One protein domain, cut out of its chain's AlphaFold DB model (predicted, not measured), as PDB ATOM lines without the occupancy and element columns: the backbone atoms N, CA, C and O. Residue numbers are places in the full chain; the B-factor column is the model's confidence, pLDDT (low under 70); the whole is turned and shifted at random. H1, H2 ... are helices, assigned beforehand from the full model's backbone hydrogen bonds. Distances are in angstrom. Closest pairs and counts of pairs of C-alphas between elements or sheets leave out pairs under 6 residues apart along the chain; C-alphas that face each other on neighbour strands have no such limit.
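Overview. This is residues 181 to 268 of the 268 residues of the protein "Helix-loop-helix DNA-binding domain protein" of Metarhizium album (strain ARSEF 1941) (UniProt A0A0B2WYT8). Two long helices, H1 and H3, meet where the last part of H1 touches the first part of H3, and from there their free arms point away from each other as a very wide V. At the corner sits a small head, made of the short helix H2 and the loop of residues 222 to 233; H1 up to residue 199 and the stretch from residue 249 onward stick out from this body. The printed part has 88 residues with three named helices, in the order H1, H2, H3, and no named strand, and its class is all helix. It is extended, with a radius of gyration of the C-alphas of 20.8 A, and spans 78 by 31 by 15 A.

Arrangement. Begin with H1, residues 181 to 213, and look at its residues 203 to 210, which alone touch H3, residues 234 to 266. On H3, residues 234 to 244 alone touch H1. Its closest C-alphas are those of Leu 207 and Thr 237, 6.3 A apart. The two helices run the same way at a steep tilt of 43 degrees, with their centres 31.0 A apart. Next find H2, residues 216 to 221, which is close to H1 but not clearly touching it; the closest C-alphas are those of Val 211 and Leu 219, 7.5 A apart. H1 and H2 run opposite ways at a steep tilt of 60 degrees. H2 and H3 are near each other, with 6 pairs of C-alphas within 10 A. In H1, H2 and H3 every O i to N i+4 pair is within hydrogen-bond range.

Along the chain. Find C-alpha 181 at (152.680, 200.527, 118.853); from there H1 runs 48.1 A to C-alpha 213 at (170.445, 169.596, 151.073). H2 follows from Glu 216 to Ser 221, 8.6 A from first to last C-alpha. H3 begins at C-alpha 234, at (170.765, 185.014, 142.915), and runs 47.4 A to C-alpha 266 at (180.630, 138.976, 148.558).

Size, cuts and confidence. Look from Ser 181 to Lys 268, the chain's last residue: their C-alphas are the two farthest apart, at 78.0 A. Residues 181 to 199 of H1 stand free, and so do residues 249 to 268, of which 249 to 266 belong to H3. The body without these stretches has 49 residues and spans 26 by 22 by 17 A. The link from H1 to H2 is tight, with 2 residues, and the link from H2 to H3 is long, with 12. The printed part has no cut. Its mean pLDDT is 90.2, and residues 226 to 231 and residue 268 are under 70.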
ATOM      1  N   SER A 181     151.325 200.580 118.286       87.31
ATOM      2  CA  SER A 181     152.680 200.527 118.853       87.31
ATOM      3  C   SER A 181     152.668 200.420 120.384       87.31
ATOM      4  O   SER A 181     153.436 199.649 120.969       87.31
ATOM      5  N   GLU A 182     151.749 201.129 121.045       91.19
ATOM      6  CA  GLU A 182     151.586 201.063 122.493       91.19
ATOM      7  C   GLU A 182     151.026 199.708 122.937       91.19
ATOM      8  O   GLU A 182     151.543 199.124 123.893       91.19
ATOM      9  N   LEU A 183     150.053 199.157 122.205       91.69
ATOM     10  CA  LEU A 183     149.508 197.825 122.457       91.69
ATOM     11  C   LEU A 183     150.589 196.738 122.354       91.69
ATOM     12  O   LEU A 183     150.706 195.896 123.247       91.69
ATOM     13  N   LEU A 184     151.426 196.783 121.310       92.94
ATOM     14  CA  LEU A 184     152.549 195.853 121.139       92.94
ATOM     15  C   LEU A 184     153.558 195.964 122.287       92.94
ATOM     16  O   LEU A 184     154.007 194.948 122.823       92.94
ATOM     17  N   ARG A 185     153.881 197.188 122.715       94.62
ATOM     18  CA  ARG A 185     154.755 197.427 123.870       94.62
ATOM     19  C   ARG A 185     154.148 196.866 125.159       94.62
ATOM     20  O   ARG A 185     154.863 196.255 125.952       94.62
ATOM     21  N   CYS A 186     152.848 197.050 125.373       95.06
ATOM     22  CA  CYS A 186     152.133 196.498 126.523       95.06
ATOM     23  C   CYS A 186     152.171 194.966 126.528       95.06
ATOM     24  O   CYS A 186     152.496 194.376 127.559       95.06
ATOM     25  N   TYR A 187     151.923 194.330 125.381       96.31
ATOM     26  CA  TYR A 187     152.012 192.878 125.243       96.31
ATOM     27  C   TYR A 187     153.430 192.365 125.519       96.31
ATOM     28  O   TYR A 187     153.613 191.467 126.339       96.31
ATOM     29  N   HIS A 188     154.451 192.989 124.922       97.81
ATOM     30  CA  HIS A 188     155.848 192.637 125.169       97.81
ATOM     31  C   HIS A 188     156.212 192.744 126.658       97.81
ATOM     32  O   HIS A 188     156.764 191.807 127.233       97.81
ATOM     33  N   ASN A 189     155.836 193.846 127.310       97.44
ATOM     34  CA  ASN A 189     156.078 194.042 128.737       97.44
ATOM     35  C   ASN A 189     155.364 192.994 129.600       97.44
ATOM     36  O   ASN A 189     155.900 192.584 130.630       97.44
ATOM     37  N   GLN A 190     154.161 192.566 129.206       97.75
ATOM     38  CA  GLN A 190     153.421 191.523 129.911       97.75
ATOM     39  C   GLN A 190     154.113 190.161 129.782       97.75
ATOM     40  O   GLN A 190     154.283 189.470 130.789       97.75
ATOM     41  N   VAL A 191     154.557 189.803 128.575       98.31
ATOM     42  CA  VAL A 191     155.326 188.576 128.322       98.31
ATOM     43  C   VAL A 191     156.633 188.585 129.115       98.31
ATOM     44  O   VAL A 191     156.923 187.630 129.833       98.31
ATOM     45  N   GLU A 192     157.384 189.683 129.074       98.56
ATOM     46  CA  GLU A 192     158.648 189.827 129.801       98.56
ATOM     47  C   GLU A 192     158.447 189.772 131.324       98.56
ATOM     48  O   GLU A 192     159.230 189.155 132.050       98.56
ATOM     49  N   ARG A 193     157.367 190.371 131.841       98.50
ATOM     50  CA  ARG A 193     157.009 190.277 133.262       98.50
ATOM     51  C   ARG A 193     156.728 188.831 133.666       98.50
ATOM     52  O   ARG A 193     157.227 188.397 134.703       98.50
ATOM     53  N   ASN A 194     155.961 188.094 132.861       98.38
ATOM     54  CA  ASN A 194     155.681 186.680 133.108       98.38
ATOM     55  C   ASN A 194     156.978 185.854 133.096       98.38
ATOM     56  O   ASN A 194     157.239 185.111 134.040       98.38
ATOM     57  N   TYR A 195     157.837 186.073 132.097       98.56
ATOM     58  CA  TYR A 195     159.141 185.423 131.994       98.56
ATOM     59  C   TYR A 195     160.009 185.654 133.240       98.56
ATOM     60  O   TYR A 195     160.487 184.697 133.854       98.56
ATOM     61  N   ARG A 196     160.159 186.914 133.674       98.31
ATOM     62  CA  ARG A 196     160.912 187.260 134.890       98.31
ATOM     63  C   ARG A 196     160.301 186.653 136.146       98.31
ATOM     64  O   ARG A 196     161.044 186.233 137.030       98.31
ATOM     65  N   SER A 197     158.971 186.603 136.230       98.19
ATOM     66  CA  SER A 197     158.266 185.970 137.347       98.19
ATOM     67  C   SER A 197     158.573 184.478 137.414       98.19
ATOM     68  O   SER A 197     158.951 183.991 138.474       98.19
ATOM     69  N   ARG A 198     158.485 183.765 136.283       98.38
ATOM     70  CA  ARG A 198     158.826 182.341 136.209       98.38
ATOM     71  C   ARG A 198     160.274 182.099 136.625       98.38
ATOM     72  O   ARG A 198     160.515 181.277 137.493       98.38
ATOM     73  N   LEU A 199     161.225 182.871 136.092       97.50
ATOM     74  CA  LEU A 199     162.631 182.767 136.499       97.50
ATOM     75  C   LEU A 199     162.832 182.986 138.001       97.50
ATOM     76  O   LEU A 199     163.613 182.277 138.625       97.50
ATOM     77  N   ASN A 200     162.163 183.977 138.592       96.00
ATOM     78  CA  ASN A 200     162.260 184.217 140.030       96.00
ATOM     79  C   ASN A 200     161.712 183.039 140.844       96.00
ATOM     80  O   ASN A 200     162.311 182.693 141.859       96.00
ATOM     81  N   ASN A 201     160.630 182.410 140.383       96.12
ATOM     82  CA  ASN A 201     160.082 181.217 141.020       96.12
ATOM     83  C   ASN A 201     161.076 180.047 140.964       96.12
ATOM     84  O   ASN A 201     161.298 179.407 141.986       96.12
ATOM     85  N   GLU A 202     161.750 179.830 139.829       96.69
ATOM     86  CA  GLU A 202     162.808 178.811 139.709       96.69
ATOM     87  C   GLU A 202     163.978 179.073 140.671       96.69
ATOM     88  O   GLU A 202     164.492 178.152 141.302       96.69
ATOM     89  N   PHE A 203     164.385 180.336 140.845       95.19
ATOM     90  CA  PHE A 203     165.410 180.690 141.834       95.19
ATOM     91  C   PHE A 203     164.972 180.383 143.267       95.19
ATOM     92  O   PHE A 203     165.798 179.942 144.067       95.19
ATOM     93  N   GLN A 204     163.700 180.618 143.592       92.94
ATOM     94  CA  GLN A 204     163.160 180.304 144.910       92.94
ATOM     95  C   GLN A 204     163.086 178.791 145.135       92.94
ATOM     96  O   GLN A 204     163.450 178.325 146.211       92.94
ATOM     97  N   LEU A 205     162.671 178.028 144.120       95.38
ATOM     98  CA  LEU A 205     162.649 176.569 144.172       95.38
ATOM     99  C   LEU A 205     164.056 176.007 144.391       95.38
ATOM    100  O   LEU A 205     164.268 175.259 145.341       95.38
ATOM    101  N   LEU A 206     165.026 176.439 143.576       94.88
ATOM    102  CA  LEU A 206     166.429 176.050 143.723       94.88
ATOM    103  C   LEU A 206     166.938 176.356 145.130       94.88
ATOM    104  O   LEU A 206     167.603 175.529 145.744       94.88
ATOM    105  N   LEU A 207     166.638 177.547 145.642       92.00
ATOM    106  CA  LEU A 207     167.065 177.934 146.973       92.00
ATOM    107  C   LEU A 207     166.480 177.020 148.056       92.00
ATOM    108  O   LEU A 207     167.229 176.577 148.920       92.00
ATOM    109  N   ASN A 208     165.180 176.731 148.000       91.50
ATOM    110  CA  ASN A 208     164.534 175.844 148.964       91.50
ATOM    111  C   ASN A 208     165.214 174.465 148.962       91.50
ATOM    112  O   ASN A 208     165.641 173.993 150.009       91.50
ATOM    113  N   THR A 209     165.451 173.886 147.779       93.44
ATOM    114  CA  THR A 209     166.168 172.607 147.652       93.44
ATOM    115  C   THR A 209     167.586 172.666 148.225       93.44
ATOM    116  O   THR A 209     168.054 171.708 148.836       93.44
ATOM    117  N   LEU A 210     168.300 173.783 148.046       92.12
ATOM    118  CA  LEU A 210     169.647 173.934 148.600       92.12
ATOM    119  C   LEU A 210     169.647 174.029 150.119       92.12
ATOM    120  O   LEU A 210     170.577 173.505 150.724       92.12
ATOM    121  N   VAL A 211     168.651 174.680 150.720       89.38
ATOM    122  CA  VAL A 211     168.512 174.739 152.180       89.38
ATOM    123  C   VAL A 211     168.322 173.334 152.746       89.38
ATOM    124  O   VAL A 211     168.995 172.989 153.709       89.38
ATOM    125  N   ASP A 212     167.509 172.500 152.098       88.56
ATOM    126  CA  ASP A 212     167.252 171.129 152.559       88.56
ATOM    127  C   ASP A 212     168.471 170.207 152.403       88.56
ATOM    128  O   ASP A 212     168.672 169.275 153.177       88.56
ATOM    129  N   CYS A 213     169.295 170.444 151.380       88.69
ATOM    130  CA  CYS A 213     170.445 169.596 151.073       88.69
ATOM    131  C   CYS A 213     171.759 170.069 151.710       88.69
ATOM    132  O   CYS A 213     172.756 169.353 151.607       88.69
ATOM    133  N   THR A 214     171.822 171.270 152.285       88.75
ATOM    134  CA  THR A 214     173.079 171.893 152.729       88.75
ATOM    135  C   THR A 214     173.076 172.129 154.230       88.75
ATOM    136  O   THR A 214     172.130 172.690 154.771       88.75
ATOM    137  N   ASP A 215     174.181 171.784 154.887       87.06
ATOM    138  CA  ASP A 215     174.342 172.015 156.317       87.06
ATOM    139  C   ASP A 215     174.346 173.513 156.651       87.06
ATOM    140  O   ASP A 215     174.869 174.345 155.900       87.06
ATOM    141  N   GLU A 216     173.849 173.868 157.837       84.12
ATOM    142  CA  GLU A 216     173.789 175.263 158.293       84.12
ATOM    143  C   GLU A 216     175.155 175.966 158.253       84.12
ATOM    144  O   GLU A 216     175.242 177.153 157.940       84.12
ATOM    145  N   ARG A 217     176.246 175.236 158.514       83.69
ATOM    146  CA  ARG A 217     177.614 175.779 158.454       83.69
ATOM    147  C   ARG A 217     177.997 176.232 157.046       83.69
ATOM    148  O   ARG A 217     178.585 177.303 156.882       83.69
ATOM    149  N   ASP A 218     177.642 175.439 156.043       81.75
ATOM    150  CA  ASP A 218     177.935 175.723 154.640       81.75
ATOM    151  C   ASP A 218     177.040 176.841 154.101       81.75
ATOM    152  O   ASP A 218     177.506 177.699 153.343       81.75
ATOM    153  N   LEU A 219     175.785 176.891 154.554       83.88
ATOM    154  CA  LEU A 219     174.875 178.005 154.296       83.88
ATOM    155  C   LEU A 219     175.455 179.316 154.844       83.88
ATOM    156  O   LEU A 219     175.617 180.281 154.090       83.88
ATOM    157  N   VAL A 220     175.870 179.341 156.112       82.50
ATOM    158  CA  VAL A 220     176.466 180.530 156.742       82.50
ATOM    159  C   VAL A 220     177.751 180.956 156.027       82.50
ATOM    160  O   VAL A 220     177.914 182.137 155.719       82.50
ATOM    161  N   SER A 221     178.630 180.010 155.682       80.25
ATOM    162  CA  SER A 221     179.864 180.269 154.919       80.25
ATOM    163  C   SER A 221     179.592 180.863 153.530       80.25
ATOM    164  O   SER A 221     180.328 181.722 153.039       80.25
ATOM    165  N   ALA A 222     178.493 180.459 152.891       75.62
ATOM    166  CA  ALA A 222     178.053 181.016 151.618       75.62
ATOM    167  C   ALA A 222     177.286 182.351 151.753       75.62
ATOM    168  O   ALA A 222     176.862 182.914 150.738       75.62
ATOM    169  N   GLY A 223     177.161 182.888 152.972       77.38
ATOM    170  CA  GLY A 223     176.515 184.169 153.267       77.38
ATOM    171  C   GLY A 223     175.008 184.074 153.515       77.38
ATOM    172  O   GLY A 223     174.325 185.099 153.524       77.38
ATOM    173  N   PHE A 224     174.479 182.866 153.711       80.31
ATOM    174  CA  PHE A 224     173.077 182.616 154.029       80.31
ATOM    175  C   PHE A 224     172.928 182.584 155.553       80.31
ATOM    176  O   PHE A 224     173.232 181.591 156.203       80.31
ATOM    177  N   THR A 225     172.497 183.698 156.144       72.62
ATOM    178  CA  THR A 225     172.175 183.766 157.578       72.62
ATOM    179  C   THR A 225     170.672 183.561 157.774       72.62
ATOM    180  O   THR A 225     169.869 184.098 157.013       72.62
ATOM    181  N   GLY A 226     170.284 182.767 158.778       62.66
ATOM    182  CA  GLY A 226     168.911 182.277 159.005       62.66
ATOM    183  C   GLY A 226     167.837 183.336 159.306       62.66
ATOM    184  O   GLY A 226     166.684 182.993 159.539       62.66
ATOM    185  N   ALA A 227     168.170 184.625 159.267       55.66
ATOM    186  CA  ALA A 227     167.229 185.719 159.487       55.66
ATOM    187  C   ALA A 227     166.712 186.277 158.148       55.66
ATOM    188  O   ALA A 227     166.992 187.411 157.758       55.66
ATOM    189  N   GLY A 228     165.925 185.463 157.446       54.28
ATOM    190  CA  GLY A 228     165.083 185.906 156.339       54.28
ATOM    191  C   GLY A 228     165.669 185.714 154.938       54.28
ATOM    192  O   GLY A 228     166.814 186.036 154.630       54.28
ATOM    193  N   THR A 229     164.796 185.287 154.029       56.03
ATOM    194  CA  THR A 229     165.005 185.173 152.571       56.03
ATOM    195  C   THR A 229     165.395 186.492 151.887       56.03
ATOM    196  O   THR A 229     165.719 186.519 150.702       56.03
ATOM    197  N   ARG A 230     165.390 187.608 152.625       56.28
ATOM    198  CA  ARG A 230     165.478 188.974 152.104       56.28
ATOM    199  C   ARG A 230     166.872 189.382 151.612       56.28
ATOM    200  O   ARG A 230     166.969 190.331 150.842       56.28
ATOM    201  N   ASN A 231     167.925 188.661 152.000       61.22
ATOM    202  CA  ASN A 231     169.314 189.040 151.698       61.22
ATOM    203  C   ASN A 231     170.022 188.100 150.712       61.22
ATOM    204  O   ASN A 231     171.236 188.186 150.524       61.22
ATOM    205  N   GLN A 232     169.288 187.196 150.069       78.19
ATOM    206  CA  GLN A 232     169.908 186.151 149.265       78.19
ATOM    207  C   GLN A 232     170.043 186.585 147.808       78.19
ATOM    208  O   GLN A 232     169.073 186.710 147.062       78.19
ATOM    209  N   SER A 233     171.283 186.850 147.393       88.69
ATOM    210  CA  SER A 233     171.558 187.190 145.999       88.69
ATOM    211  C   SER A 233     171.454 185.947 145.110       88.69
ATOM    212  O   SER A 233     172.020 184.902 145.430       88.69
ATOM    213  N   LYS A 234     170.830 186.083 143.933       91.25
ATOM    214  CA  LYS A 234     170.765 185.014 142.915       91.25
ATOM    215  C   LYS A 234     172.142 184.426 142.592       91.25
ATOM    216  O   LYS A 234     172.292 183.222 142.430       91.25
ATOM    217  N   GLY A 235     173.170 185.277 142.535       92.75
ATOM    218  CA  GLY A 235     174.548 184.845 142.299       92.75
ATOM    219  C   GLY A 235     175.114 183.976 143.427       92.75
ATOM    220  O   GLY A 235     175.831 183.017 143.149       92.75
ATOM    221  N   ALA A 236     174.783 184.266 144.690       89.25
ATOM    222  CA  ALA A 236     175.155 183.405 145.811       89.25
ATOM    223  C   ALA A 236     174.448 182.047 145.724       89.25
ATOM    224  O   ALA A 236     175.121 181.029 145.865       89.25
ATOM    225  N   THR A 237     173.150 182.025 145.389       91.50
ATOM    226  CA  THR A 237     172.386 180.783 145.174       91.50
ATOM    227  C   THR A 237     173.040 179.908 144.106       91.50
ATOM    228  O   THR A 237     173.283 178.730 144.344       91.50
ATOM    229  N   LEU A 238     173.427 180.480 142.959       94.81
ATOM    230  CA  LEU A 238     174.094 179.727 141.887       94.81
ATOM    231  C   LEU A 238     175.472 179.194 142.297       94.81
ATOM    232  O   LEU A 238     175.827 178.063 141.962       94.81
ATOM    233  N   ARG A 239     176.268 179.988 143.023       92.56
ATOM    234  CA  ARG A 239     177.573 179.529 143.526       92.56
ATOM    235  C   ARG A 239     177.417 178.391 144.528       92.56
ATOM    236  O   ARG A 239     178.182 177.432 144.456       92.56
ATOM    237  N   LEU A 240     176.441 178.493 145.427       91.38
ATOM    238  CA  LEU A 240     176.128 177.441 146.384       91.38
ATOM    239  C   LEU A 240     175.676 176.165 145.663       91.38
ATOM    240  O   LEU A 240     176.251 175.108 145.903       91.38
ATOM    241  N   ALA A 241     174.750 176.285 144.706       94.62
ATOM    242  CA  ALA A 241     174.291 175.169 143.883       94.62
ATOM    243  C   ALA A 241     175.449 174.442 143.199       94.62
ATOM    244  O   ALA A 241     175.561 173.222 143.280       94.62
ATOM    245  N   ARG A 242     176.358 175.199 142.575       95.62
ATOM    246  CA  ARG A 242     177.533 174.632 141.910       95.62
ATOM    247  C   ARG A 242     178.428 173.868 142.883       95.62
ATOM    248  O   ARG A 242     178.863 172.768 142.561       95.62
ATOM    249  N   ARG A 243     178.714 174.439 144.059       93.00
ATOM    250  CA  ARG A 243     179.526 173.765 145.084       93.00
ATOM    251  C   ARG A 243     178.856 172.480 145.558       93.00
ATOM    252  O   ARG A 243     179.518 171.448 145.606       93.00
ATOM    253  N   LYS A 244     177.552 172.529 145.844       94.31
ATOM    254  CA  LYS A 244     176.813 171.364 146.330       94.31
ATOM    255  C   LYS A 244     176.737 170.256 145.284       94.31
ATOM    256  O   LYS A 244     176.967 169.101 145.621       94.31
ATOM    257  N   LEU A 245     176.507 170.602 144.018       96.06
ATOM    258  CA  LEU A 245     176.515 169.640 142.915       96.06
ATOM    259  C   LEU A 245     177.863 168.913 142.804       96.06
ATOM    260  O   LEU A 245     177.892 167.693 142.664       96.06
ATOM    261  N   LEU A 246     178.978 169.644 142.904       95.75
ATOM    262  CA  LEU A 246     180.315 169.046 142.873       95.75
ATOM    263  C   LEU A 246     180.556 168.121 144.071       95.75
ATOM    264  O   LEU A 246     181.049 167.011 143.882       95.75
ATOM    265  N   ALA A 247     180.168 168.540 145.278       94.25
ATOM    266  CA  ALA A 247     180.287 167.720 146.482       94.25
ATOM    267  C   ALA A 247     179.479 166.414 146.361       94.25
ATOM    268  O   ALA A 247     180.025 165.327 146.557       94.25
ATOM    269  N   LEU A 248     178.218 166.503 145.929       95.81
ATOM    270  CA  LEU A 248     177.361 165.335 145.703       95.81
ATOM    271  C   LEU A 248     177.927 164.403 144.627       95.81
ATOM    272  O   LEU A 248     177.871 163.187 144.773       95.81
ATOM    273  N   HIS A 249     178.521 164.945 143.563       97.38
ATOM    274  CA  HIS A 249     179.170 164.129 142.538       97.38
ATOM    275  C   HIS A 249     180.380 163.364 143.097       97.38
ATOM    276  O   HIS A 249     180.571 162.183 142.795       97.38
ATOM    277  N   THR A 250     181.196 164.010 143.939       97.44
ATOM    278  CA  THR A 250     182.328 163.339 144.596       97.44
ATOM    279  C   THR A 250     181.877 162.256 145.574       97.44
ATOM    280  O   THR A 250     182.452 161.168 145.578       97.44
ATOM    281  N   GLU A 251     180.815 162.513 146.336       96.19
ATOM    282  CA  GLU A 251     180.222 161.550 147.263       96.19
ATOM    283  C   GLU A 251     179.627 160.351 146.517       96.19
ATOM    284  O   GLU A 251     179.931 159.204 146.838       96.19
ATOM    285  N   ASN A 252     178.862 160.593 145.452       97.88
ATOM    286  CA  ASN A 252     178.271 159.535 144.638       97.88
ATOM    287  C   ASN A 252     179.348 158.621 144.029       97.88
ATOM    288  O   ASN A 252     179.229 157.396 144.066       97.88
ATOM    289  N   ARG A 253     180.453 159.198 143.538       98.12
ATOM    290  CA  ARG A 253     181.606 158.423 143.053       98.12
ATOM    291  C   ARG A 253     182.209 157.548 144.157       98.12
ATOM    292  O   ARG A 253     182.528 156.388 143.899       98.12
ATOM    293  N   LEU A 254     182.363 158.083 145.367       98.25
ATOM    294  CA  LEU A 254     182.881 157.330 146.510       98.25
ATOM    295  C   LEU A 254     181.953 156.165 146.883       98.25
ATOM    296  O   LEU A 254     182.424 155.037 147.018       98.25
ATOM    297  N   LEU A 255     180.648 156.421 146.989       98.19
ATOM    298  CA  LEU A 255     179.641 155.404 147.303       98.19
ATOM    299  C   LEU A 255     179.608 154.294 146.246       98.19
ATOM    300  O   LEU A 255     179.579 153.115 146.593       98.19
ATOM    301  N   ASN A 256     179.703 154.641 144.959       98.19
ATOM    302  CA  ASN A 256     179.793 153.648 143.886       98.19
ATOM    303  C   ASN A 256     181.035 152.762 144.023       98.19
ATOM    304  O   ASN A 256     180.935 151.544 143.887       98.19
ATOM    305  N   ASN A 257     182.193 153.342 144.344       98.06
ATOM    306  CA  ASN A 257     183.411 152.565 144.575       98.06
ATOM    307  C   ASN A 257     183.258 151.613 145.773       98.06
ATOM    308  O   ASN A 257     183.669 150.455 145.691       98.06
ATOM    309  N   GLN A 258     182.634 152.072 146.863       98.00
ATOM    310  CA  GLN A 258     182.355 151.238 148.036       98.00
ATOM    311  C   GLN A 258     181.392 150.092 147.704       98.00
ATOM    312  O   GLN A 258     181.643 148.950 148.086       98.00
ATOM    313  N   LEU A 259     180.327 150.363 146.942       98.06
ATOM    314  CA  LEU A 259     179.393 149.339 146.471       98.06
ATOM    315  C   LEU A 259     180.088 148.288 145.605       98.06
ATOM    316  O   LEU A 259     179.842 147.097 145.782       98.06
ATOM    317  N   MET A 260     180.977 148.700 144.698       97.75
ATOM    318  CA  MET A 260     181.747 147.754 143.886       97.75
ATOM    319  C   MET A 260     182.683 146.904 144.743       97.75
ATOM    320  O   MET A 260     182.719 145.687 144.574       97.75
ATOM    321  N   ALA A 261     183.376 147.507 145.712       97.38
ATOM    322  CA  ALA A 261     184.236 146.772 146.633       97.38
ATOM    323  C   ALA A 261     183.453 145.726 147.448       97.38
ATOM    324  O   ALA A 261     183.891 144.579 147.551       97.38
ATOM    325  N   MET A 262     182.272 146.085 147.964       97.88
ATOM    326  CA  MET A 262     181.394 145.158 148.687       97.88
ATOM    327  C   MET A 262     180.908 144.010 147.794       97.88
ATOM    328  O   MET A 262     180.971 142.853 148.203       97.88
ATOM    329  N   ARG A 263     180.505 144.299 146.550       97.38
ATOM    330  CA  ARG A 263     180.111 143.267 145.574       97.38
ATOM    331  C   ARG A 263     181.252 142.293 145.277       97.38
ATOM    332  O   ARG A 263     181.024 141.090 145.235       97.38
ATOM    333  N   CYS A 264     182.479 142.790 145.115       96.56
ATOM    334  CA  CYS A 264     183.655 141.939 144.919       96.56
ATOM    335  C   CYS A 264     184.004 141.107 146.161       96.56
ATOM    336  O   CYS A 264     184.524 140.003 146.019       96.56
ATOM    337  N   ALA A 265     183.752 141.627 147.366       95.81
ATOM    338  CA  ALA A 265     183.981 140.902 148.612       95.81
ATOM    339  C   ALA A 265     182.958 139.776 148.826       95.81
ATOM    340  O   ALA A 265     183.338 138.715 149.300       95.81
ATOM    341  N   TRP A 266     181.693 139.986 148.450       94.25
ATOM    342  CA  TRP A 266     180.630 138.976 148.558       94.25
ATOM    343  C   TRP A 266     180.696 137.866 147.508       94.25
ATOM    344  O   TRP A 266     180.086 136.822 147.692       94.25
ATOM    345  N   ALA A 267     181.407 138.079 146.403       90.12
ATOM    346  CA  ALA A 267     181.593 137.062 145.370       90.12
ATOM    347  C   ALA A 267     182.685 136.021 145.708       90.12
ATOM    348  O   ALA A 267     182.967 135.160 144.876       90.12
ATOM    349  N   LYS A 268     183.327 136.128 146.879       68.69
ATOM    350  CA  LYS A 268     184.361 135.209 147.377       68.69
ATOM    351  C   LYS A 268     183.798 134.316 148.471       68.69
ATOM    352  O   LYS A 268     184.201 133.135 148.486       68.69
TER     353      LYS A 268